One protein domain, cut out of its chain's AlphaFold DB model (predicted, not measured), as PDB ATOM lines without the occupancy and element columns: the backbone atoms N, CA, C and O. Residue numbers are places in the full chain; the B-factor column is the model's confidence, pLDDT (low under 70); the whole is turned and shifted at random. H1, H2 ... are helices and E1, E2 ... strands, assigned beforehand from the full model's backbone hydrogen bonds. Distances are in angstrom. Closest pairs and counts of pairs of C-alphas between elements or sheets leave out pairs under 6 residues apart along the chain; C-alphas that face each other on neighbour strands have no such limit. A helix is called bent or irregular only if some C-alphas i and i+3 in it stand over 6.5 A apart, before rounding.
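What this domain is: This is residues 494 to 594 and 614 to 663 of the 664 residues of the protein "A disintegrin and metalloproteinase with thrombospondin motifs 16 isoform X2" of Drosophila albomicans (UniProt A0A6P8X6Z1). At one end of the domain a small, strongly twisted sheet, E1, E2 and E3, has helix H1 over one face; at the other end are two separate strand pairs, E4 with E5 and E6 with E7, and short H2 lies between the two ends. From E7 helix H3 leads away, residues 633 to 642 stick out, and the long link to H4 returns to the sheet, where residues 654 to 655 pair beside E3. The printed part has 151 residues with four named helices and seven named strands, in the order H1 E1 H2 E2 E3 E4 E5 E6 E7 H3 H4; under half of the residues are in named elements, and the class is mixed. The three sheets, E1 E2 E3, E4 E5 and E6 E7, are antiparallel. The whole is compact, with a radius of gyration of the C-alphas of 15.8 A and spans of 45 by 41 by 31 A.

Where its parts are: Look first for E1, residues 515 to 521, 15.6 A long, then E2, residues 535 to 539, and E3, residues 545 to 548. Find C-alpha 497 at (-10.280, -5.804, -24.845); from there H1, residues 497 to 509, runs 18.1 A. H2 is residues 529 to 533, E4 568 to 571, E5 574 to 577, E6 587 to 591 and E7 615 to 619. H3, residues 622 to 637, runs 23.2 A from (-37.767, 5.038, -23.206), and H4, residues 658 to 661, ends at (-9.186, -10.831, -14.094).

How they stand to each other: In the largest sheet, look at N 520 and O 536, 2.9 A apart, for E1 and E2, and N 537 and O 547, 2.8 A, for the hairpin E2 and E3. H1 is on this sheet at a height of 5.3 A, over E1 and along the strands at 25 degrees on the local plane; the closest C-alphas are those of Glu 502 and Gly 519, 4.1 A. H2, irregular with C-alphas 529 and 532 7.4 A apart, only grazes the sheet; its closest C-alphas to E5 are those of Asp 530 and Cys 575, 5.2 A. In the hairpin E4 and E5, N 571 and O 574 are 2.9 A apart; in E6 and E7, N 590 and O 616 are 2.9 A apart. The closest C-alphas of E5 and E6, Glu 577 and Ser 588, are 6.2 A apart, those of E4 and H3, Leu 571 and Leu 628, 7.3 A, and those of E1 and H4, Ser 520 and Leu 661, 7.4 A. In H1 every O i to N i+4 pair is within hydrogen-bond range, in H3 10 of 12, in H2 0 of 1 with 1 of 2 O i to N i+3 pairs, and H4 is too short for an O i to N i+4 pair.

The domain as a whole: The two C-alphas farthest apart, Phe 541 and Asp 581, are 45.9 A apart. Residues 595 to 613 are not printed, and C-alphas 594 and 614 are 9.6 A apart across the cut. The links E3 to E4 and H3 to H4 are long. Mean pLDDT of the printed part is 76.1; 43 residues are under 70, among them 634 to 652 and 655 to 663.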
ATOM      1  N   LEU A 494      -7.465  -6.762 -35.852       83.00
ATOM      2  CA  LEU A 494      -8.298  -6.947 -34.660       83.00
ATOM      3  C   LEU A 494      -7.491  -6.659 -33.386       83.00
ATOM      4  O   LEU A 494      -6.278  -6.878 -33.349       83.00
ATOM      5  N   GLN A 495      -8.177  -6.176 -32.353       86.50
ATOM      6  CA  GLN A 495      -7.615  -5.793 -31.058       86.50
ATOM      7  C   GLN A 495      -8.378  -6.480 -29.919       86.50
ATOM      8  O   GLN A 495      -9.602  -6.546 -29.939       86.50
ATOM      9  N   THR A 496      -7.690  -7.000 -28.908       89.62
ATOM     10  CA  THR A 496      -8.372  -7.566 -27.728       89.62
ATOM     11  C   THR A 496      -8.850  -6.474 -26.754       89.62
ATOM     12  O   THR A 496      -8.228  -5.408 -26.686       89.62
ATOM     13  N   PRO A 497      -9.906  -6.705 -25.945       89.75
ATOM     14  CA  PRO A 497     -10.280  -5.804 -24.845       89.75
ATOM     15  C   PRO A 497      -9.116  -5.495 -23.900       89.75
ATOM     16  O   PRO A 497      -8.920  -4.337 -23.529       89.75
ATOM     17  N   ALA A 498      -8.273  -6.493 -23.614       89.06
ATOM     18  CA  ALA A 498      -7.026  -6.314 -22.878       89.06
ATOM     19  C   ALA A 498      -6.074  -5.314 -23.567       89.06
ATOM     20  O   ALA A 498      -5.665  -4.345 -22.937       89.06
ATOM     21  N   GLU A 499      -5.776  -5.464 -24.864       89.94
ATOM     22  CA  GLU A 499      -4.941  -4.499 -25.605       89.94
ATOM     23  C   GLU A 499      -5.513  -3.073 -25.620       89.94
ATOM     24  O   GLU A 499      -4.751  -2.108 -25.616       89.94
ATOM     25  N   TYR A 500      -6.836  -2.908 -25.713       90.94
ATOM     26  CA  TYR A 500      -7.464  -1.581 -25.691       90.94
ATOM     27  C   TYR A 500      -7.366  -0.935 -24.311       90.94
ATOM     28  O   TYR A 500      -7.011   0.243 -24.205       90.94
ATOM     29  N   ALA A 501      -7.613  -1.710 -23.254       91.56
ATOM     30  CA  ALA A 501      -7.415  -1.256 -21.889       91.56
ATOM     31  C   ALA A 501      -5.944  -0.880 -21.644       91.56
ATOM     32  O   ALA A 501      -5.672   0.213 -21.156       91.56
ATOM     33  N   GLU A 502      -4.997  -1.723 -22.063       92.56
ATOM     34  CA  GLU A 502      -3.551  -1.498 -21.942       92.56
ATOM     35  C   GLU A 502      -3.105  -0.203 -22.641       92.56
ATOM     36  O   GLU A 502      -2.483   0.664 -22.031       92.56
ATOM     37  N   GLN A 503      -3.487  -0.005 -23.908       90.44
ATOM     38  CA  GLN A 503      -3.159   1.215 -24.662       90.44
ATOM     39  C   GLN A 503      -3.789   2.475 -24.053       90.44
ATOM     40  O   GLN A 503      -3.207   3.564 -24.123       90.44
ATOM     41  N   THR A 504      -4.968   2.339 -23.446       89.75
ATOM     42  CA  THR A 504      -5.653   3.428 -22.745       89.75
ATOM     43  C   THR A 504      -4.909   3.763 -21.453       89.75
ATOM     44  O   THR A 504      -4.485   4.904 -21.260       89.75
ATOM     45  N   CYS A 505      -4.641   2.780 -20.601       91.75
ATOM     46  CA  CYS A 505      -3.970   2.971 -19.317       91.75
ATOM     47  C   CYS A 505      -2.505   3.412 -19.456       91.75
ATOM     48  O   CYS A 505      -2.057   4.271 -18.692       91.75
ATOM     49  N   ALA A 506      -1.793   2.969 -20.494       90.44
ATOM     50  CA  ALA A 506      -0.472   3.483 -20.851       90.44
ATOM     51  C   ALA A 506      -0.503   4.980 -21.226       90.44
ATOM     52  O   ALA A 506       0.420   5.723 -20.882       90.44
ATOM     53  N   ARG A 507      -1.579   5.456 -21.873       88.75
ATOM     54  CA  ARG A 507      -1.802   6.886 -22.158       88.75
ATOM     55  C   ARG A 507      -2.140   7.668 -20.886       88.75
ATOM     56  O   ARG A 507      -1.617   8.762 -20.689       88.75
ATOM     57  N   TYR A 508      -2.976   7.118 -20.005       85.50
ATOM     58  CA  TYR A 508      -3.336   7.781 -18.745       85.50
ATOM     59  C   TYR A 508      -2.188   7.818 -17.727       85.50
ATOM     60  O   TYR A 508      -2.074   8.818 -17.019       85.50
ATOM     61  N   LYS A 509      -1.271   6.838 -17.712       88.38
ATOM     62  CA  LYS A 509      -0.038   6.873 -16.897       88.38
ATOM     63  C   LYS A 509       0.813   8.128 -17.143       88.38
ATOM     64  O   LYS A 509       1.464   8.626 -16.231       88.38
ATOM     65  N   GLN A 510       0.789   8.675 -18.361       85.44
ATOM     66  CA  GLN A 510       1.509   9.912 -18.693       85.44
ATOM     67  C   GLN A 510       0.877  11.163 -18.053       85.44
ATOM     68  O   GLN A 510       1.553  12.177 -17.903       85.44
ATOM     69  N   LYS A 511      -0.407  11.095 -17.673       82.00
ATOM     70  CA  LYS A 511      -1.175  12.187 -17.049       82.00
ATOM     71  C   LYS A 511      -1.339  12.015 -15.532       82.00
ATOM     72  O   LYS A 511      -1.384  13.008 -14.812       82.00
ATOM     73  N   VAL A 512      -1.443  10.776 -15.047       80.56
ATOM     74  CA  VAL A 512      -1.794  10.426 -13.660       80.56
ATOM     75  C   VAL A 512      -0.705   9.535 -13.058       80.56
ATOM     76  O   VAL A 512      -0.447   8.435 -13.545       80.56
ATOM     77  N   ARG A 513      -0.065  10.012 -11.983       79.69
ATOM     78  CA  ARG A 513       0.953   9.260 -11.222       79.69
ATOM     79  C   ARG A 513       0.303   8.161 -10.374       79.69
ATOM     80  O   ARG A 513      -0.826   8.337  -9.925       79.69
ATOM     81  N   GLY A 514       1.024   7.069 -10.107       81.31
ATOM     82  CA  GLY A 514       0.509   5.946  -9.313       81.31
ATOM     83  C   GLY A 514      -0.255   4.891 -10.121       81.31
ATOM     84  O   GLY A 514      -0.867   4.004  -9.533       81.31
ATOM     85  N   LEU A 515      -0.194   4.946 -11.457       88.06
ATOM     86  CA  LEU A 515      -0.700   3.901 -12.351       88.06
ATOM     87  C   LEU A 515       0.462   3.119 -12.965       88.06
ATOM     88  O   LEU A 515       1.397   3.699 -13.516       88.06
ATOM     89  N   SER A 516       0.393   1.789 -12.932       89.19
ATOM     90  CA  SER A 516       1.417   0.922 -13.528       89.19
ATOM     91  C   SER A 516       1.520   1.101 -15.045       89.19
ATOM     92  O   SER A 516       2.611   0.958 -15.594       89.19
ATOM     93  N   GLY A 517       0.412   1.476 -15.691       86.62
ATOM     94  CA  GLY A 517       0.226   1.507 -17.142       86.62
ATOM     95  C   GLY A 517      -0.645   0.356 -17.644       86.62
ATOM     96  O   GLY A 517      -1.267   0.512 -18.689       86.62
ATOM     97  N   HIS A 518      -0.763  -0.727 -16.867       90.81
ATOM     98  CA  HIS A 518      -1.537  -1.896 -17.264       90.81
ATOM     99  C   HIS A 518      -3.043  -1.638 -17.195       90.81
ATOM    100  O   HIS A 518      -3.521  -0.945 -16.287       90.81
ATOM    101  N   GLY A 519      -3.785  -2.217 -18.135       90.06
ATOM    102  CA  GLY A 519      -5.237  -2.084 -18.235       90.06
ATOM    103  C   GLY A 519      -5.973  -3.420 -18.238       90.06
ATOM    104  O   GLY A 519      -5.443  -4.454 -18.639       90.06
ATOM    105  N   SER A 520      -7.223  -3.422 -17.781       90.12
ATOM    106  CA  SER A 520      -8.095  -4.600 -17.846       90.12
ATOM    107  C   SER A 520      -9.567  -4.210 -18.015       90.12
ATOM    108  O   SER A 520     -10.005  -3.150 -17.561       90.12
ATOM    109  N   GLN A 521     -10.334  -5.090 -18.659       91.69
ATOM    110  CA  GLN A 521     -11.793  -5.097 -18.598       91.69
ATOM    111  C   GLN A 521     -12.192  -5.819 -17.305       91.69
ATOM    112  O   GLN A 521     -11.795  -6.964 -17.104       91.69
ATOM    113  N   ILE A 522     -12.907  -5.154 -16.397       86.75
ATOM    114  CA  ILE A 522     -13.230  -5.716 -15.075       86.75
ATOM    115  C   ILE A 522     -14.684  -6.200 -15.085       86.75
ATOM    116  O   ILE A 522     -15.573  -5.428 -15.436       86.75
ATOM    117  N   SER A 523     -14.947  -7.449 -14.688       82.19
ATOM    118  CA  SER A 523     -16.302  -8.029 -14.615       82.19
ATOM    119  C   SER A 523     -17.285  -7.141 -13.829       82.19
ATOM    120  O   SER A 523     -16.869  -6.411 -12.936       82.19
ATOM    121  N   ALA A 524     -18.588  -7.198 -14.114       81.88
ATOM    122  CA  ALA A 524     -19.621  -6.409 -13.420       81.88
ATOM    123  C   ALA A 524     -19.638  -6.597 -11.876       81.88
ATOM    124  O   ALA A 524     -19.212  -7.639 -11.382       81.88
ATOM    125  N   SER A 525     -20.149  -5.618 -11.109       72.81
ATOM    126  CA  SER A 525     -20.434  -5.766  -9.661       72.81
ATOM    127  C   SER A 525     -21.863  -5.333  -9.296       72.81
ATOM    128  O   SER A 525     -22.593  -4.811 -10.135       72.81
ATOM    129  N   ILE A 526     -22.283  -5.567  -8.045       65.50
ATOM    130  CA  ILE A 526     -23.633  -5.222  -7.551       65.50
ATOM    131  C   ILE A 526     -23.801  -3.701  -7.431       65.50
ATOM    132  O   ILE A 526     -24.881  -3.163  -7.662       65.50
ATOM    133  N   GLU A 527     -22.722  -3.013  -7.074       69.69
ATOM    134  CA  GLU A 527     -22.630  -1.561  -6.958       69.69
ATOM    135  C   GLU A 527     -22.460  -0.885  -8.327       69.69
ATOM    136  O   GLU A 527     -22.952   0.223  -8.530       69.69
ATOM    137  N   GLU A 528     -21.779  -1.551  -9.265       74.69
ATOM    138  CA  GLU A 528     -21.500  -1.038 -10.607       74.69
ATOM    139  C   GLU A 528     -21.641  -2.155 -11.667       74.69
ATOM    140  O   GLU A 528     -20.654  -2.776 -12.080       74.69
ATOM    141  N   PRO A 529     -22.869  -2.442 -12.142       80.19
ATOM    142  CA  PRO A 529     -23.100  -3.501 -13.128       80.19
ATOM    143  C   PRO A 529     -22.468  -3.196 -14.495       80.19
ATOM    144  O   PRO A 529     -22.097  -4.105 -15.232       80.19
ATOM    145  N   ASP A 530     -22.278  -1.918 -14.813       85.75
ATOM    146  CA  ASP A 530     -21.658  -1.447 -16.056       85.75
ATOM    147  C   ASP A 530     -20.123  -1.483 -16.046       85.75
ATOM    148  O   ASP A 530     -19.488  -1.099 -17.033       85.75
ATOM    149  N   ARG A 531     -19.502  -1.946 -14.951       88.12
ATOM    150  CA  ARG A 531     -18.042  -1.959 -14.758       88.12
ATOM    151  C   ARG A 531     -17.290  -2.644 -15.911       88.12
ATOM    152  O   ARG A 531     -16.220  -2.174 -16.288       88.12
ATOM    153  N   SER A 532     -17.886  -3.651 -16.559       89.94
ATOM    154  CA  SER A 532     -17.305  -4.340 -17.725       89.94
ATOM    155  C   SER A 532     -17.347  -3.550 -19.037       89.94
ATOM    156  O   SER A 532     -16.752  -3.986 -20.020       89.94
ATOM    157  N   CYS A 533     -17.972  -2.371 -19.069       92.38
ATOM    158  CA  CYS A 533     -17.883  -1.414 -20.176       92.38
ATOM    159  C   CYS A 533     -17.016  -0.187 -19.864       92.38
ATOM    160  O   CYS A 533     -16.908   0.717 -20.700       92.38
ATOM    161  N   ARG A 534     -16.331  -0.187 -18.713       90.94
ATOM    162  CA  ARG A 534     -15.365   0.832 -18.293       90.94
ATOM    163  C   ARG A 534     -13.951   0.249 -18.253       90.94
ATOM    164  O   ARG A 534     -13.742  -0.880 -17.816       90.94
ATOM    165  N   VAL A 535     -12.965   1.021 -18.697       91.50
ATOM    166  CA  VAL A 535     -11.548   0.636 -18.635       91.50
ATOM    167  C   VAL A 535     -11.044   0.797 -17.200       91.50
ATOM    168  O   VAL A 535     -11.111   1.892 -16.636       91.50
ATOM    169  N   GLY A 536     -10.509  -0.280 -16.622       91.50
ATOM    170  CA  GLY A 536      -9.800  -0.249 -15.346       91.50
ATOM    171  C   GLY A 536      -8.288  -0.192 -15.540       91.50
ATOM    172  O   GLY A 536      -7.723  -1.052 -16.212       91.50
ATOM    173  N   CYS A 537      -7.626   0.779 -14.912       92.56
ATOM    174  CA  CYS A 537      -6.171   0.937 -14.936       92.56
ATOM    175  C   CYS A 537      -5.537   0.517 -13.611       92.56
ATOM    176  O   CYS A 537      -5.945   0.986 -12.548       92.56
ATOM    177  N   GLN A 538      -4.534  -0.358 -13.671       91.19
ATOM    178  CA  GLN A 538      -3.927  -0.965 -12.490       91.19
ATOM    179  C   GLN A 538      -2.974   0.003 -11.766       91.19
ATOM    180  O   GLN A 538      -2.121   0.634 -12.397       91.19
ATOM    181  N   ASP A 539      -3.066   0.042 -10.438       90.69
ATOM    182  CA  ASP A 539      -2.162   0.737  -9.512       90.69
ATOM    183  C   ASP A 539      -0.683   0.359  -9.744       90.69
ATOM    184  O   ASP A 539      -0.356  -0.779 -10.101       90.69
ATOM    185  N   GLU A 540       0.217   1.331  -9.572       90.12
ATOM    186  CA  GLU A 540       1.662   1.196  -9.808       90.12
ATOM    187  C   GLU A 540       2.377   0.309  -8.782       90.12
ATOM    188  O   GLU A 540       3.340  -0.374  -9.135       90.12
ATOM    189  N   PHE A 541       1.895   0.278  -7.541       83.94
ATOM    190  CA  PHE A 541       2.551  -0.412  -6.427       83.94
ATOM    191  C   PHE A 541       1.756  -1.630  -5.949       83.94
ATOM    192  O   PHE A 541       2.340  -2.633  -5.532       83.94
ATOM    193  N   ILE A 542       0.424  -1.565  -6.017       80.06
ATOM    194  CA  ILE A 542      -0.476  -2.596  -5.495       80.06
ATOM    195  C   ILE A 542      -1.031  -3.425  -6.656       80.06
ATOM    196  O   ILE A 542      -1.997  -3.057  -7.323       80.06
ATOM    197  N   LYS A 543      -0.436  -4.603  -6.872       72.12
ATOM    198  CA  LYS A 543      -0.992  -5.614  -7.783       72.12
ATOM    199  C   LYS A 543      -2.436  -5.936  -7.386       72.12
ATOM    200  O   LYS A 543      -2.743  -5.985  -6.196       72.12
ATOM    201  N   TYR A 544      -3.288  -6.175  -8.382       77.88
ATOM    202  CA  TYR A 544      -4.723  -6.456  -8.219       77.88
ATOM    203  C   TYR A 544      -5.596  -5.281  -7.724       77.88
ATOM    204  O   TYR A 544      -6.791  -5.459  -7.491       77.88
ATOM    205  N   ARG A 545      -5.046  -4.062  -7.625       83.19
ATOM    206  CA  ARG A 545      -5.830  -2.830  -7.457       83.19
ATOM    207  C   ARG A 545      -5.962  -2.086  -8.783       83.19
ATOM    208  O   ARG A 545      -4.967  -1.883  -9.472       83.19
ATOM    209  N   TYR A 546      -7.167  -1.619  -9.089       89.00
ATOM    210  CA  TYR A 546      -7.510  -0.882 -10.301       89.00
ATOM    211  C   TYR A 546      -8.325   0.378  -9.986       89.00
ATOM    212  O   TYR A 546      -9.070   0.423  -9.008       89.00
ATOM    213  N   TYR A 547      -8.221   1.381 -10.851       86.69
ATOM    214  CA  TYR A 547      -9.044   2.591 -10.845       86.69
ATOM    215  C   TYR A 547      -9.752   2.704 -12.195       86.69
ATOM    216  O   TYR A 547      -9.117   2.515 -13.235       86.69
ATOM    217  N   LEU A 548     -11.052   2.996 -12.202       86.81
ATOM    218  CA  LEU A 548     -11.788   3.175 -13.454       86.81
ATOM    219  C   LEU A 548     -11.513   4.551 -14.058       86.81
ATOM    220  O   LEU A 548     -11.441   5.562 -13.357       86.81
ATOM    221  N   VAL A 549     -11.400   4.590 -15.381       80.50
ATOM    222  CA  VAL A 549     -11.277   5.844 -16.124       80.50
ATOM    223  C   VAL A 549     -12.642   6.538 -16.191       80.50
ATOM    224  O   VAL A 549     -13.642   5.917 -16.560       80.50
ATOM    225  N   ASN A 550     -12.702   7.823 -15.826       75.75
ATOM    226  CA  ASN A 550     -13.897   8.656 -15.994       75.75
ATOM    227  C   ASN A 550     -13.835   9.416 -17.333       75.75
ATOM    228  O   ASN A 550     -12.752   9.728 -17.830       75.75
ATOM    229  N   GLY A 551     -15.002   9.762 -17.884       73.00
ATOM    230  CA  GLY A 551     -15.129  10.459 -19.171       73.00
ATOM    231  C   GLY A 551     -15.308   9.512 -20.364       73.00
ATOM    232  O   GLY A 551     -15.136   8.299 -20.250       73.00
ATOM    233  N   LYS A 552     -15.666  10.067 -21.534       69.06
ATOM    234  CA  LYS A 552     -15.968   9.283 -22.754       69.06
ATOM    235  C   LYS A 552     -14.796   8.390 -23.190       69.06
ATOM    236  O   LYS A 552     -15.022   7.294 -23.692       69.06
ATOM    237  N   ASN A 553     -13.560   8.838 -22.958       73.00
ATOM    238  CA  ASN A 553     -12.333   8.111 -23.294       73.00
ATOM    239  C   ASN A 553     -12.008   6.950 -22.328       73.00
ATOM    240  O   ASN A 553     -11.025   6.242 -22.536       73.00
ATOM    241  N   GLY A 554     -12.822   6.750 -21.284       81.75
ATOM    242  CA  GLY A 554     -12.721   5.639 -20.337       81.75
ATOM    243  C   GLY A 554     -13.651   4.457 -20.610       81.75
ATOM    244  O   GLY A 554     -13.681   3.525 -19.809       81.75
ATOM    245  N   HIS A 555     -14.434   4.483 -21.691       89.81
ATOM    246  CA  HIS A 555     -15.393   3.427 -22.028       89.81
ATOM    247  C   HIS A 555     -14.869   2.517 -23.144       89.81
ATOM    248  O   HIS A 555     -14.154   2.965 -24.041       89.81
ATOM    249  N   PHE A 556     -15.262   1.242 -23.126       91.31
ATOM    250  CA  PHE A 556     -15.001   0.347 -24.256       91.31
ATOM    251  C   PHE A 556     -15.841   0.745 -25.489       91.31
ATOM    252  O   PHE A 556     -16.975   1.213 -25.331       91.31
ATOM    253  N   PRO A 557     -15.329   0.551 -26.725       89.50
ATOM    254  CA  PRO A 557     -16.040   0.919 -27.949       89.50
ATOM    255  C   PRO A 557     -17.419   0.255 -28.084       89.50
ATOM    256  O   PRO A 557     -17.612  -0.884 -27.650       89.50
ATOM    257  N   ILE A 558     -18.361   0.936 -28.750       89.50
ATOM    258  CA  ILE A 558     -19.717   0.409 -28.978       89.50
ATOM    259  C   ILE A 558     -19.673  -0.955 -29.678       89.50
ATOM    260  O   ILE A 558     -18.943  -1.123 -30.652       89.50
ATOM    261  N   GLY A 559     -20.406  -1.935 -29.151       88.69
ATOM    262  CA  GLY A 559     -20.402  -3.318 -29.636       88.69
ATOM    263  C   GLY A 559     -19.312  -4.229 -29.053       88.69
ATOM    264  O   GLY A 559     -19.254  -5.399 -29.422       88.69
ATOM    265  N   THR A 560     -18.445  -3.755 -28.147       91.81
ATOM    266  CA  THR A 560     -17.491  -4.626 -27.417       91.81
ATOM    267  C   THR A 560     -18.249  -5.575 -26.483       91.81
ATOM    268  O   THR A 560     -19.163  -5.135 -25.788       91.81
ATOM    269  N   ARG A 561     -17.900  -6.867 -26.451       90.94
ATOM    270  CA  ARG A 561     -18.516  -7.859 -25.549       90.94
ATOM    271  C   ARG A 561     -18.226  -7.514 -24.080       90.94
ATOM    272  O   ARG A 561     -17.116  -7.093 -23.771       90.94
ATOM    273  N   CYS A 562     -19.205  -7.681 -23.186       90.50
ATOM    274  CA  CYS A 562     -19.074  -7.307 -21.763       90.50
ATOM    275  C   CYS A 562     -19.630  -8.336 -20.754       90.50
ATOM    276  O   CYS A 562     -19.641  -8.073 -19.550       90.50
ATOM    277  N   SER A 563     -20.049  -9.515 -21.231       86.06
ATOM    278  CA  SER A 563     -20.296 -10.720 -20.426       86.06
ATOM    279  C   SER A 563     -19.786 -11.954 -21.174       86.06
ATOM    280  O   SER A 563     -19.977 -12.071 -22.388       86.06
ATOM    281  N   GLN A 564     -19.146 -12.884 -20.458       72.12
ATOM    282  CA  GLN A 564     -18.748 -14.190 -21.004       72.12
ATOM    283  C   GLN A 564     -19.936 -15.160 -21.131       72.12
ATOM    284  O   GLN A 564     -19.915 -16.028 -22.001       72.12
ATOM    285  N   VAL A 565     -20.975 -15.007 -20.301       70.69
ATOM    286  CA  VAL A 565     -22.134 -15.919 -20.259       70.69
ATOM    287  C   VAL A 565     -23.280 -15.399 -21.129       70.69
ATOM    288  O   VAL A 565     -23.809 -16.128 -21.965       70.69
ATOM    289  N   ASP A 566     -23.627 -14.122 -20.979       77.38
ATOM    290  CA  ASP A 566     -24.772 -13.516 -21.663       77.38
ATOM    291  C   ASP A 566     -24.379 -12.882 -23.005       77.38
ATOM    292  O   ASP A 566     -23.241 -12.453 -23.214       77.38
ATOM    293  N   ARG A 567     -25.368 -12.679 -23.886       85.88
ATOM    294  CA  ARG A 567     -25.232 -11.852 -25.102       85.88
ATOM    295  C   ARG A 567     -25.256 -10.350 -24.763       85.88
ATOM    296  O   ARG A 567     -26.148  -9.624 -25.206       85.88
ATOM    297  N   ARG A 568     -24.306  -9.892 -23.938       90.44
ATOM    298  CA  ARG A 568     -24.181  -8.491 -23.497       90.44
ATOM    299  C   ARG A 568     -23.045  -7.753 -24.203       90.44
ATOM    300  O   ARG A 568     -21.916  -8.251 -24.264       90.44
ATOM    301  N   TYR A 569     -23.342  -6.544 -24.678       92.25
ATOM    302  CA  TYR A 569     -22.416  -5.691 -25.426       92.25
ATOM    303  C   TYR A 569     -22.472  -4.234 -24.953       92.25
ATOM    304  O   TYR A 569     -23.520  -3.732 -24.543       92.25
ATOM    305  N   CYS A 570     -21.336  -3.542 -25.038       92.62
ATOM    306  CA  CYS A 570     -21.195  -2.163 -24.594       92.62
ATOM    307  C   CYS A 570     -21.886  -1.168 -25.524       92.62
ATOM    308  O   CYS A 570     -21.608  -1.142 -26.722       92.62
ATOM    309  N   LEU A 571     -22.695  -0.272 -24.958       89.81
ATOM    310  CA  LEU A 571     -23.217   0.920 -25.627       89.81
ATOM    311  C   LEU A 571     -22.950   2.150 -24.750       89.81
ATOM    312  O   LEU A 571     -23.528   2.290 -23.679       89.81
ATOM    313  N   TYR A 572     -22.044   3.033 -25.183       84.19
ATOM    314  CA  TYR A 572     -21.682   4.288 -24.494       84.19
ATOM    315  C   TYR A 572     -21.294   4.138 -23.008       84.19
ATOM    316  O   TYR A 572     -21.455   5.068 -22.223       84.19
ATOM    317  N   GLY A 573     -20.731   2.983 -22.636       84.88
ATOM    318  CA  GLY A 573     -20.365   2.642 -21.256       84.88
ATOM    319  C   GLY A 573     -21.393   1.788 -20.506       84.88
ATOM    320  O   GLY A 573     -21.140   1.467 -19.354       84.88
ATOM    321  N   LYS A 574     -22.514   1.395 -21.132       87.69
ATOM    322  CA  LYS A 574     -23.541   0.504 -20.559       87.69
ATOM    323  C   LYS A 574     -23.428  -0.941 -21.052       87.69
ATOM    324  O   LYS A 574     -23.270  -1.131 -22.257       87.69
ATOM    325  N   CYS A 575     -23.545  -1.942 -20.171       90.19
ATOM    326  CA  CYS A 575     -23.396  -3.371 -20.515       90.19
ATOM    327  C   CYS A 575     -24.743  -4.079 -20.775       90.19
ATOM    328  O   CYS A 575     -25.262  -4.832 -19.944       90.19
ATOM    329  N   LEU A 576     -25.318  -3.837 -21.955       90.31
ATOM    330  CA  LEU A 576     -26.721  -4.144 -22.252       90.31
ATOM    331  C   LEU A 576     -26.923  -5.487 -22.970       90.31
ATOM    332  O   LEU A 576     -26.092  -5.912 -23.770       90.31
ATOM    333  N   GLU A 577     -28.045  -6.152 -22.677       89.62
ATOM    334  CA  GLU A 577     -28.362  -7.522 -23.111       89.62
ATOM    335  C   GLU A 577     -29.229  -7.571 -24.379       89.62
ATOM    336  O   GLU A 577     -30.233  -6.864 -24.497       89.62
ATOM    337  N   PHE A 578     -28.875  -8.462 -25.307       90.00
ATOM    338  CA  PHE A 578     -29.570  -8.648 -26.580       90.00
ATOM    339  C   PHE A 578     -30.258 -10.018 -26.669       90.00
ATOM    340  O   PHE A 578     -29.769 -11.025 -26.150       90.00
ATOM    341  N   GLY A 579     -31.416 -10.061 -27.329       85.88
ATOM    342  CA  GLY A 579     -32.197 -11.272 -27.569       85.88
ATOM    343  C   GLY A 579     -31.573 -12.213 -28.602       85.88
ATOM    344  O   GLY A 579     -30.531 -11.941 -29.202       85.88
ATOM    345  N   THR A 580     -32.213 -13.362 -28.822       84.25
ATOM    346  CA  THR A 580     -31.863 -14.313 -29.896       84.25
ATOM    347  C   THR A 580     -32.114 -13.724 -31.288       84.25
ATOM    348  O   THR A 580     -31.350 -13.985 -32.211       84.25
ATOM    349  N   ASP A 581     -33.103 -12.839 -31.396       85.44
ATOM    350  CA  ASP A 581     -33.438 -11.965 -32.532       85.44
ATOM    351  C   ASP A 581     -32.408 -10.846 -32.818       85.44
ATOM    352  O   ASP A 581     -32.578 -10.062 -33.756       85.44
ATOM    353  N   ASN A 582     -31.335 -10.775 -32.021       88.56
ATOM    354  CA  ASN A 582     -30.314  -9.726 -32.023       88.56
ATOM    355  C   ASN A 582     -30.824  -8.330 -31.617       88.56
ATOM    356  O   ASN A 582     -30.095  -7.356 -31.806       88.56
ATOM    357  N   MET A 583     -32.028  -8.209 -31.054       88.12
ATOM    358  CA  MET A 583     -32.608  -6.937 -30.609       88.12
ATOM    359  C   MET A 583     -32.226  -6.632 -29.159       88.12
ATOM    360  O   MET A 583     -32.105  -7.532 -28.331       88.12
ATOM    361  N   LEU A 584     -32.058  -5.355 -28.827       88.88
ATOM    362  CA  LEU A 584     -31.834  -4.901 -27.456       88.88
ATOM    363  C   LEU A 584     -33.080  -5.181 -26.594       88.88
ATOM    364  O   LEU A 584     -34.186  -4.739 -26.929       88.88
ATOM    365  N   LYS A 585     -32.912  -5.913 -25.484       86.56
ATOM    366  CA  LYS A 585     -34.017  -6.270 -24.581       86.56
ATOM    367  C   LYS A 585     -34.437  -5.077 -23.723       86.56
ATOM    368  O   LYS A 585     -33.613  -4.482 -23.038       86.56
ATOM    369  N   GLN A 586     -35.738  -4.787 -23.668       75.50
ATOM    370  CA  GLN A 586     -36.262  -3.700 -22.829       75.50
ATOM    371  C   GLN A 586     -36.204  -4.003 -21.316       75.50
ATOM    372  O   GLN A 586     -36.232  -3.083 -20.497       75.50
ATOM    373  N   GLN A 587     -36.100  -5.277 -20.932       70.19
ATOM    374  CA  GLN A 587     -35.807  -5.711 -19.565       70.19
ATOM    375  C   GLN A 587     -34.689  -6.757 -19.606       70.19
ATOM    376  O   GLN A 587     -34.750  -7.687 -20.413       70.19
ATOM    377  N   SER A 588     -33.678  -6.607 -18.750       66.31
ATOM    378  CA  SER A 588     -32.571  -7.559 -18.609       66.31
ATOM    379  C   SER A 588     -32.345  -7.925 -17.140       66.31
ATOM    380  O   SER A 588     -32.664  -7.140 -16.244       66.31
ATOM    381  N   HIS A 589     -31.801  -9.116 -16.886       63.12
ATOM    382  CA  HIS A 589     -31.512  -9.597 -15.534       63.12
ATOM    383  C   HIS A 589     -30.007  -9.774 -15.366       63.12
ATOM    384  O   HIS A 589     -29.412 -10.673 -15.959       63.12
ATOM    385  N   ILE A 590     -29.386  -8.926 -14.548       60.22
ATOM    386  CA  ILE A 590     -27.939  -8.981 -14.331       60.22
ATOM    387  C   ILE A 590     -27.654 -10.046 -13.267       60.22
ATOM    388  O   ILE A 590     -27.800  -9.809 -12.067       60.22
ATOM    389  N   SER A 591     -27.299 -11.246 -13.727       56.59
ATOM    390  CA  SER A 591     -27.066 -12.428 -12.887       56.59
ATOM    391  C   SER A 591     -25.666 -12.395 -12.269       56.59
ATOM    392  O   SER A 591     -24.755 -13.106 -12.694       56.59
ATOM    393  N   LEU A 592     -25.484 -11.534 -11.268       57.00
ATOM    394  CA  LEU A 592     -24.205 -11.314 -10.589       57.00
ATOM    395  C   LEU A 592     -23.852 -12.469  -9.642       57.00
ATOM    396  O   LEU A 592     -24.056 -12.412  -8.427       57.00
ATOM    397  N   ALA A 593     -23.305 -13.539 -10.214       45.81
ATOM    398  CA  ALA A 593     -22.662 -14.594  -9.450       45.81
ATOM    399  C   ALA A 593     -21.408 -14.042  -8.744       45.81
ATOM    400  O   ALA A 593     -20.515 -13.517  -9.401       45.81
ATOM    401  N   LEU A 594     -21.332 -14.247  -7.421       41.97
ATOM    402  CA  LEU A 594     -20.234 -13.852  -6.517       41.97
ATOM    403  C   LEU A 594     -20.116 -12.328  -6.253       41.97
ATOM    404  O   LEU A 594     -19.513 -11.610  -7.037       41.97
ATOM    405  N   VAL A 614     -28.464 -11.635  -6.260       46.81
ATOM    406  CA  VAL A 614     -29.145 -10.346  -6.430       46.81
ATOM    407  C   VAL A 614     -29.396 -10.121  -7.918       46.81
ATOM    408  O   VAL A 614     -28.603  -9.486  -8.608       46.81
ATOM    409  N   ASN A 615     -30.510 -10.659  -8.415       50.31
ATOM    410  CA  ASN A 615     -30.967 -10.458  -9.788       50.31
ATOM    411  C   ASN A 615     -31.413  -9.001  -9.981       50.31
ATOM    412  O   ASN A 615     -32.585  -8.670  -9.792       50.31
ATOM    413  N   ILE A 616     -30.484  -8.122 -10.366       57.03
ATOM    414  CA  ILE A 616     -30.802  -6.727 -10.688       57.03
ATOM    415  C   ILE A 616     -31.625  -6.712 -11.981       57.03
ATOM    416  O   ILE A 616     -31.137  -7.087 -13.047       57.03
ATOM    417  N   THR A 617     -32.884  -6.285 -11.883       62.16
ATOM    418  CA  THR A 617     -33.774  -6.064 -13.030       62.16
ATOM    419  C   THR A 617     -33.470  -4.706 -13.658       62.16
ATOM    420  O   THR A 617     -33.985  -3.680 -13.201       62.16
ATOM    421  N   GLU A 618     -32.643  -4.669 -14.699       65.94
ATOM    422  CA  GLU A 618     -32.412  -3.434 -15.450       65.94
ATOM    423  C   GLU A 618     -33.536  -3.244 -16.474       65.94
ATOM    424  O   GLU A 618     -33.681  -4.023 -17.420       65.94
ATOM    425  N   THR A 619     -34.349  -2.204 -16.281       73.50
ATOM    426  CA  THR A 619     -35.413  -1.818 -17.214       73.50
ATOM    427  C   THR A 619     -34.938  -0.651 -18.079       73.50
ATOM    428  O   THR A 619     -34.650   0.443 -17.589       73.50
ATOM    429  N   ILE A 620     -34.843  -0.866 -19.393       77.06
ATOM    430  CA  ILE A 620     -34.423   0.179 -20.329       77.06
ATOM    431  C   ILE A 620     -35.587   1.153 -20.516       77.06
ATOM    432  O   ILE A 620     -36.582   0.877 -21.191       77.06
ATOM    433  N   THR A 621     -35.460   2.317 -19.883       79.75
ATOM    434  CA  THR A 621     -36.458   3.386 -19.972       79.75
ATOM    435  C   THR A 621     -36.487   3.975 -21.388       79.75
ATOM    436  O   THR A 621     -35.454   4.066 -22.054       79.75
ATOM    437  N   LYS A 622     -37.660   4.421 -21.867       77.12
ATOM    438  CA  LYS A 622     -37.767   5.038 -23.206       77.12
ATOM    439  C   LYS A 622     -36.824   6.250 -23.398       77.12
ATOM    440  O   LYS A 622     -36.249   6.348 -24.478       77.12
ATOM    441  N   PRO A 623     -36.566   7.119 -22.393       80.00
ATOM    442  CA  PRO A 623     -35.528   8.148 -22.493       80.00
ATOM    443  C   PRO A 623     -34.109   7.592 -22.679       80.00
ATOM    444  O   PRO A 623     -33.372   8.107 -23.514       80.00
ATOM    445  N   LEU A 624     -33.725   6.525 -21.963       80.25
ATOM    446  CA  LEU A 624     -32.415   5.885 -22.148       80.25
ATOM    447  C   LEU A 624     -32.284   5.293 -23.558       80.25
ATOM    448  O   LEU A 624     -31.278   5.527 -24.222       80.25
ATOM    449  N   LEU A 625     -33.317   4.592 -24.039       83.31
ATOM    450  CA  LEU A 625     -33.339   4.032 -25.392       83.31
ATOM    451  C   LEU A 625     -33.226   5.125 -26.466       83.31
ATOM    452  O   LEU A 625     -32.414   5.000 -27.379       83.31
ATOM    453  N   ASN A 626     -33.970   6.225 -26.322       82.94
ATOM    454  CA  ASN A 626     -33.882   7.371 -27.228       82.94
ATOM    455  C   ASN A 626     -32.485   8.009 -27.211       82.94
ATOM    456  O   ASN A 626     -31.950   8.307 -28.275       82.94
ATOM    457  N   ASN A 627     -31.865   8.169 -26.038       85.19
ATOM    458  CA  ASN A 627     -30.511   8.721 -25.923       85.19
ATOM    459  C   ASN A 627     -29.459   7.818 -26.585       85.19
ATOM    460  O   ASN A 627     -28.572   8.325 -27.271       85.19
ATOM    461  N   LEU A 628     -29.567   6.493 -26.422       84.56
ATOM    462  CA  LEU A 628     -28.700   5.520 -27.099       84.56
ATOM    463  C   LEU A 628     -28.874   5.589 -28.622       84.56
ATOM    464  O   LEU A 628     -27.886   5.652 -29.347       84.56
ATOM    465  N   VAL A 629     -30.120   5.635 -29.100       86.06
ATOM    466  CA  VAL A 629     -30.450   5.753 -30.527       86.06
ATOM    467  C   VAL A 629     -29.909   7.052 -31.129       86.06
ATOM    468  O   VAL A 629     -29.266   6.996 -32.175       86.06
ATOM    469  N   SER A 630     -30.106   8.204 -30.480       82.00
ATOM    470  CA  SER A 630     -29.534   9.480 -30.940       82.00
ATOM    471  C   SER A 630     -28.008   9.439 -30.955       82.00
ATOM    472  O   SER A 630     -27.411   9.797 -31.961       82.00
ATOM    473  N   SER A 631     -27.377   8.895 -29.908       80.75
ATOM    474  CA  SER A 631     -25.911   8.810 -29.821       80.75
ATOM    475  C   SER A 631     -25.285   7.978 -30.952       80.75
ATOM    476  O   SER A 631     -24.152   8.253 -31.352       80.75
ATOM    477  N   ILE A 632     -26.002   6.969 -31.472       82.12
ATOM    478  CA  ILE A 632     -25.569   6.173 -32.636       82.12
ATOM    479  C   ILE A 632     -25.614   7.023 -33.917       82.12
ATOM    480  O   ILE A 632     -24.658   6.994 -34.686       82.12
ATOM    481  N   PHE A 633     -26.653   7.841 -34.115       77.94
ATOM    482  CA  PHE A 633     -26.702   8.795 -35.232       77.94
ATOM    483  C   PHE A 633     -25.657   9.918 -35.100       77.94
ATOM    484  O   PHE A 633     -25.019  10.282 -36.087       77.94
ATOM    485  N   ASP A 634     -25.402  10.426 -33.892       68.50
ATOM    486  CA  ASP A 634     -24.371  11.447 -33.646       68.50
ATOM    487  C   ASP A 634     -22.951  10.927 -33.965       68.50
ATOM    488  O   ASP A 634     -22.065  11.698 -34.346       68.50
ATOM    489  N   PHE A 635     -22.731   9.608 -33.877       65.25
ATOM    490  CA  PHE A 635     -21.474   8.954 -34.260       65.25
ATOM    491  C   PHE A 635     -21.219   8.970 -35.781       65.25
ATOM    492  O   PHE A 635     -20.065   8.883 -36.198       65.25
ATOM    493  N   GLU A 636     -22.247   9.148 -36.624       56.09
ATOM    494  CA  GLU A 636     -22.063   9.428 -38.062       56.09
ATOM    495  C   GLU A 636     -21.566  10.862 -38.318       56.09
ATOM    496  O   GLU A 636     -20.973  11.121 -39.365       56.09
ATOM    497  N   GLN A 637     -21.754  11.791 -37.368       53.44
ATOM    498  CA  GLN A 637     -21.375  13.203 -37.519       53.44
ATOM    499  C   GLN A 637     -20.042  13.561 -36.838       53.44
ATOM    500  O   GLN A 637     -19.297  14.398 -37.349       53.44
ATOM    501  N   GLN A 638     -19.700  12.945 -35.700       52.72
ATOM    502  CA  GLN A 638     -18.512  13.319 -34.915       52.72
ATOM    503  C   GLN A 638     -17.236  12.537 -35.274       52.72
ATOM    504  O   GLN A 638     -16.713  11.756 -34.478       52.72
ATOM    505  N   GLN A 639     -16.646  12.855 -36.431       45.62
ATOM    506  CA  GLN A 639     -15.207  12.655 -36.672       45.62
ATOM    507  C   GLN A 639     -14.418  13.972 -36.561       45.62
ATOM    508  O   GLN A 639     -13.855  14.414 -37.553       45.62
ATOM    509  N   HIS A 640     -14.367  14.596 -35.374       42.22
ATOM    510  CA  HIS A 640     -13.223  15.382 -34.854       42.22
ATOM    511  C   HIS A 640     -13.578  16.086 -33.526       42.22
ATOM    512  O   HIS A 640     -14.654  16.659 -33.433       42.22
ATOM    513  N   LEU A 641     -12.605  16.145 -32.595       37.44
ATOM    514  CA  LEU A 641     -12.563  16.994 -31.377       37.44
ATOM    515  C   LEU A 641     -13.670  16.681 -30.331       37.44
ATOM    516  O   LEU A 641     -14.822  16.443 -30.654       37.44
ATOM    517  N   ASP A 642     -13.383  16.573 -29.033       33.25
ATOM    518  CA  ASP A 642     -12.644  17.540 -28.211       33.25
ATOM    519  C   ASP A 642     -11.824  16.870 -27.071       33.25
ATOM    520  O   ASP A 642     -12.033  15.700 -26.747       33.25
ATOM    521  N   PHE A 643     -10.887  17.601 -26.453       43.06
ATOM    522  CA  PHE A 643      -9.903  17.091 -25.478       43.06
ATOM    523  C   PHE A 643      -9.796  17.957 -24.203       43.06
ATOM    524  O   PHE A 643      -8.738  18.513 -23.898       43.06
ATOM    525  N   THR A 644     -10.851  18.026 -23.383       42.34
ATOM    526  CA  THR A 644     -10.738  18.560 -22.009       42.34
ATOM    527  C   THR A 644     -11.471  17.689 -20.977       42.34
ATOM    528  O   THR A 644     -12.467  17.048 -21.291       42.34
ATOM    529  N   HIS A 645     -10.968  17.682 -19.735       45.59
ATOM    530  CA  HIS A 645     -11.599  17.085 -18.541       45.59
ATOM    531  C   HIS A 645     -11.726  15.542 -18.451       45.59
ATOM    532  O   HIS A 645     -12.587  15.036 -17.735       45.59
ATOM    533  N   ASP A 646     -10.803  14.782 -19.051       47.88
ATOM    534  CA  ASP A 646     -10.574  13.376 -18.663       47.88
ATOM    535  C   ASP A 646      -9.718  13.287 -17.379       47.88
ATOM    536  O   ASP A 646      -8.533  13.626 -17.409       47.88
ATOM    537  N   ASN A 647     -10.276  12.765 -16.280       56.34
ATOM    538  CA  ASN A 647      -9.579  12.547 -15.001       56.34
ATOM    539  C   ASN A 647      -9.777  11.104 -14.497       56.34
ATOM    540  O   ASN A 647     -10.818  10.501 -14.739       56.34
ATOM    541  N   ILE A 648      -8.812  10.562 -13.747       52.28
ATOM    542  CA  ILE A 648      -8.969   9.295 -13.005       52.28
ATOM    543  C   ILE A 648      -9.079   9.632 -11.523       52.28
ATOM    544  O   ILE A 648      -8.212  10.314 -10.977       52.28
ATOM    545  N   GLU A 649     -10.142   9.164 -10.873       57.59
ATOM    546  CA  GLU A 649     -10.380   9.447  -9.461       57.59
ATOM    547  C   GLU A 649      -9.754   8.359  -8.578       57.59
ATOM    548  O   GLU A 649     -10.242   7.235  -8.488       57.59
ATOM    549  N   LEU A 650      -8.649   8.697  -7.911       59.66
ATOM    550  CA  LEU A 650      -7.891   7.766  -7.064       59.66
ATOM    551  C   LEU A 650      -8.532   7.523  -5.675       59.66
ATOM    552  O   LEU A 650      -7.937   6.864  -4.825       59.66
ATOM    553  N   SER A 651      -9.737   8.052  -5.438       56.84
ATOM    554  CA  SER A 651     -10.503   7.930  -4.187       56.84
ATOM    555  C   SER A 651     -11.092   6.531  -3.968       56.84
ATOM    556  O   SER A 651     -11.134   6.056  -2.834       56.84
ATOM    557  N   ASN A 652     -11.514   5.867  -5.052       63.56
ATOM    558  CA  ASN A 652     -12.271   4.615  -5.041       63.56
ATOM    559  C   ASN A 652     -11.484   3.474  -5.724       63.56
ATOM    560  O   ASN A 652     -11.788   3.097  -6.857       63.56
ATOM    561  N   PRO A 653     -10.450   2.915  -5.062       72.75
ATOM    562  CA  PRO A 653      -9.680   1.792  -5.585       72.75
ATOM    563  C   PRO A 653     -10.494   0.492  -5.583       72.75
ATOM    564  O   PRO A 653     -10.868  -0.025  -4.526       72.75
ATOM    565  N   ILE A 654     -10.674  -0.098  -6.761       71.06
ATOM    566  CA  ILE A 654     -11.276  -1.419  -6.929       71.06
ATOM    567  C   ILE A 654     -10.206  -2.479  -6.665       71.06
ATOM    568  O   ILE A 654      -9.173  -2.511  -7.330       71.06
ATOM    569  N   HIS A 655     -10.444  -3.358  -5.692       68.06
ATOM    570  CA  HIS A 655      -9.626  -4.556  -5.477       68.06
ATOM    571  C   HIS A 655     -10.284  -5.725  -6.194       68.06
ATOM    572  O   HIS A 655     -11.432  -6.048  -5.898       68.06
ATOM    573  N   VAL A 656      -9.561  -6.316  -7.140       62.94
ATOM    574  CA  VAL A 656     -10.069  -7.317  -8.081       62.94
ATOM    575  C   VAL A 656      -9.435  -8.666  -7.744       62.94
ATOM    576  O   VAL A 656      -8.227  -8.747  -7.529       62.94
ATOM    577  N   SER A 657     -10.219  -9.734  -7.665       51.72
ATOM    578  CA  SER A 657      -9.685 -11.090  -7.474       51.72
ATOM    579  C   SER A 657      -8.925 -11.594  -8.715       51.72
ATOM    580  O   SER A 657      -9.055 -11.058  -9.815       51.72
ATOM    581  N   THR A 658      -8.130 -12.659  -8.565       49.44
ATOM    582  CA  THR A 658      -7.507 -13.363  -9.708       49.44
ATOM    583  C   THR A 658      -8.535 -13.857 -10.727       49.44
ATOM    584  O   THR A 658      -8.247 -13.965 -11.920       49.44
ATOM    585  N   ASP A 659      -9.738 -14.137 -10.244       44.34
ATOM    586  CA  ASP A 659     -10.780 -14.851 -10.963       44.34
ATOM    587  C   ASP A 659     -11.593 -13.847 -11.807       44.34
ATOM    588  O   ASP A 659     -11.827 -14.071 -12.994       44.34
ATOM    589  N   GLU A 660     -11.877 -12.658 -11.260       53.81
ATOM    590  CA  GLU A 660     -12.395 -11.488 -12.001       53.81
ATOM    591  C   GLU A 660     -11.456 -10.987 -13.120       53.81
ATOM    592  O   GLU A 660     -11.929 -10.400 -14.091       53.81
ATOM    593  N   LEU A 661     -10.134 -11.199 -13.023       47.97
ATOM    594  CA  LEU A 661      -9.186 -10.831 -14.094       47.97
ATOM    595  C   LEU A 661      -9.033 -11.900 -15.180       47.97
ATOM    596  O   LEU A 661      -8.645 -11.577 -16.300       47.97
ATOM    597  N   SER A 662      -9.323 -13.162 -14.861       36.75
ATOM    598  CA  SER A 662      -9.284 -14.278 -15.820       36.75
ATOM    599  C   SER A 662     -10.635 -14.543 -16.498       36.75
ATOM    600  O   SER A 662     -10.750 -15.470 -17.296       36.75
ATOM    601  N   SER A 663     -11.633 -13.694 -16.228       35.44
ATOM    602  CA  SER A 663     -12.994 -13.762 -16.775       35.44
ATOM    603  C   SER A 663     -13.194 -12.861 -18.011       35.44
ATOM    604  O   SER A 663     -14.250 -12.244 -18.168       35.44
TER     605      SER A 663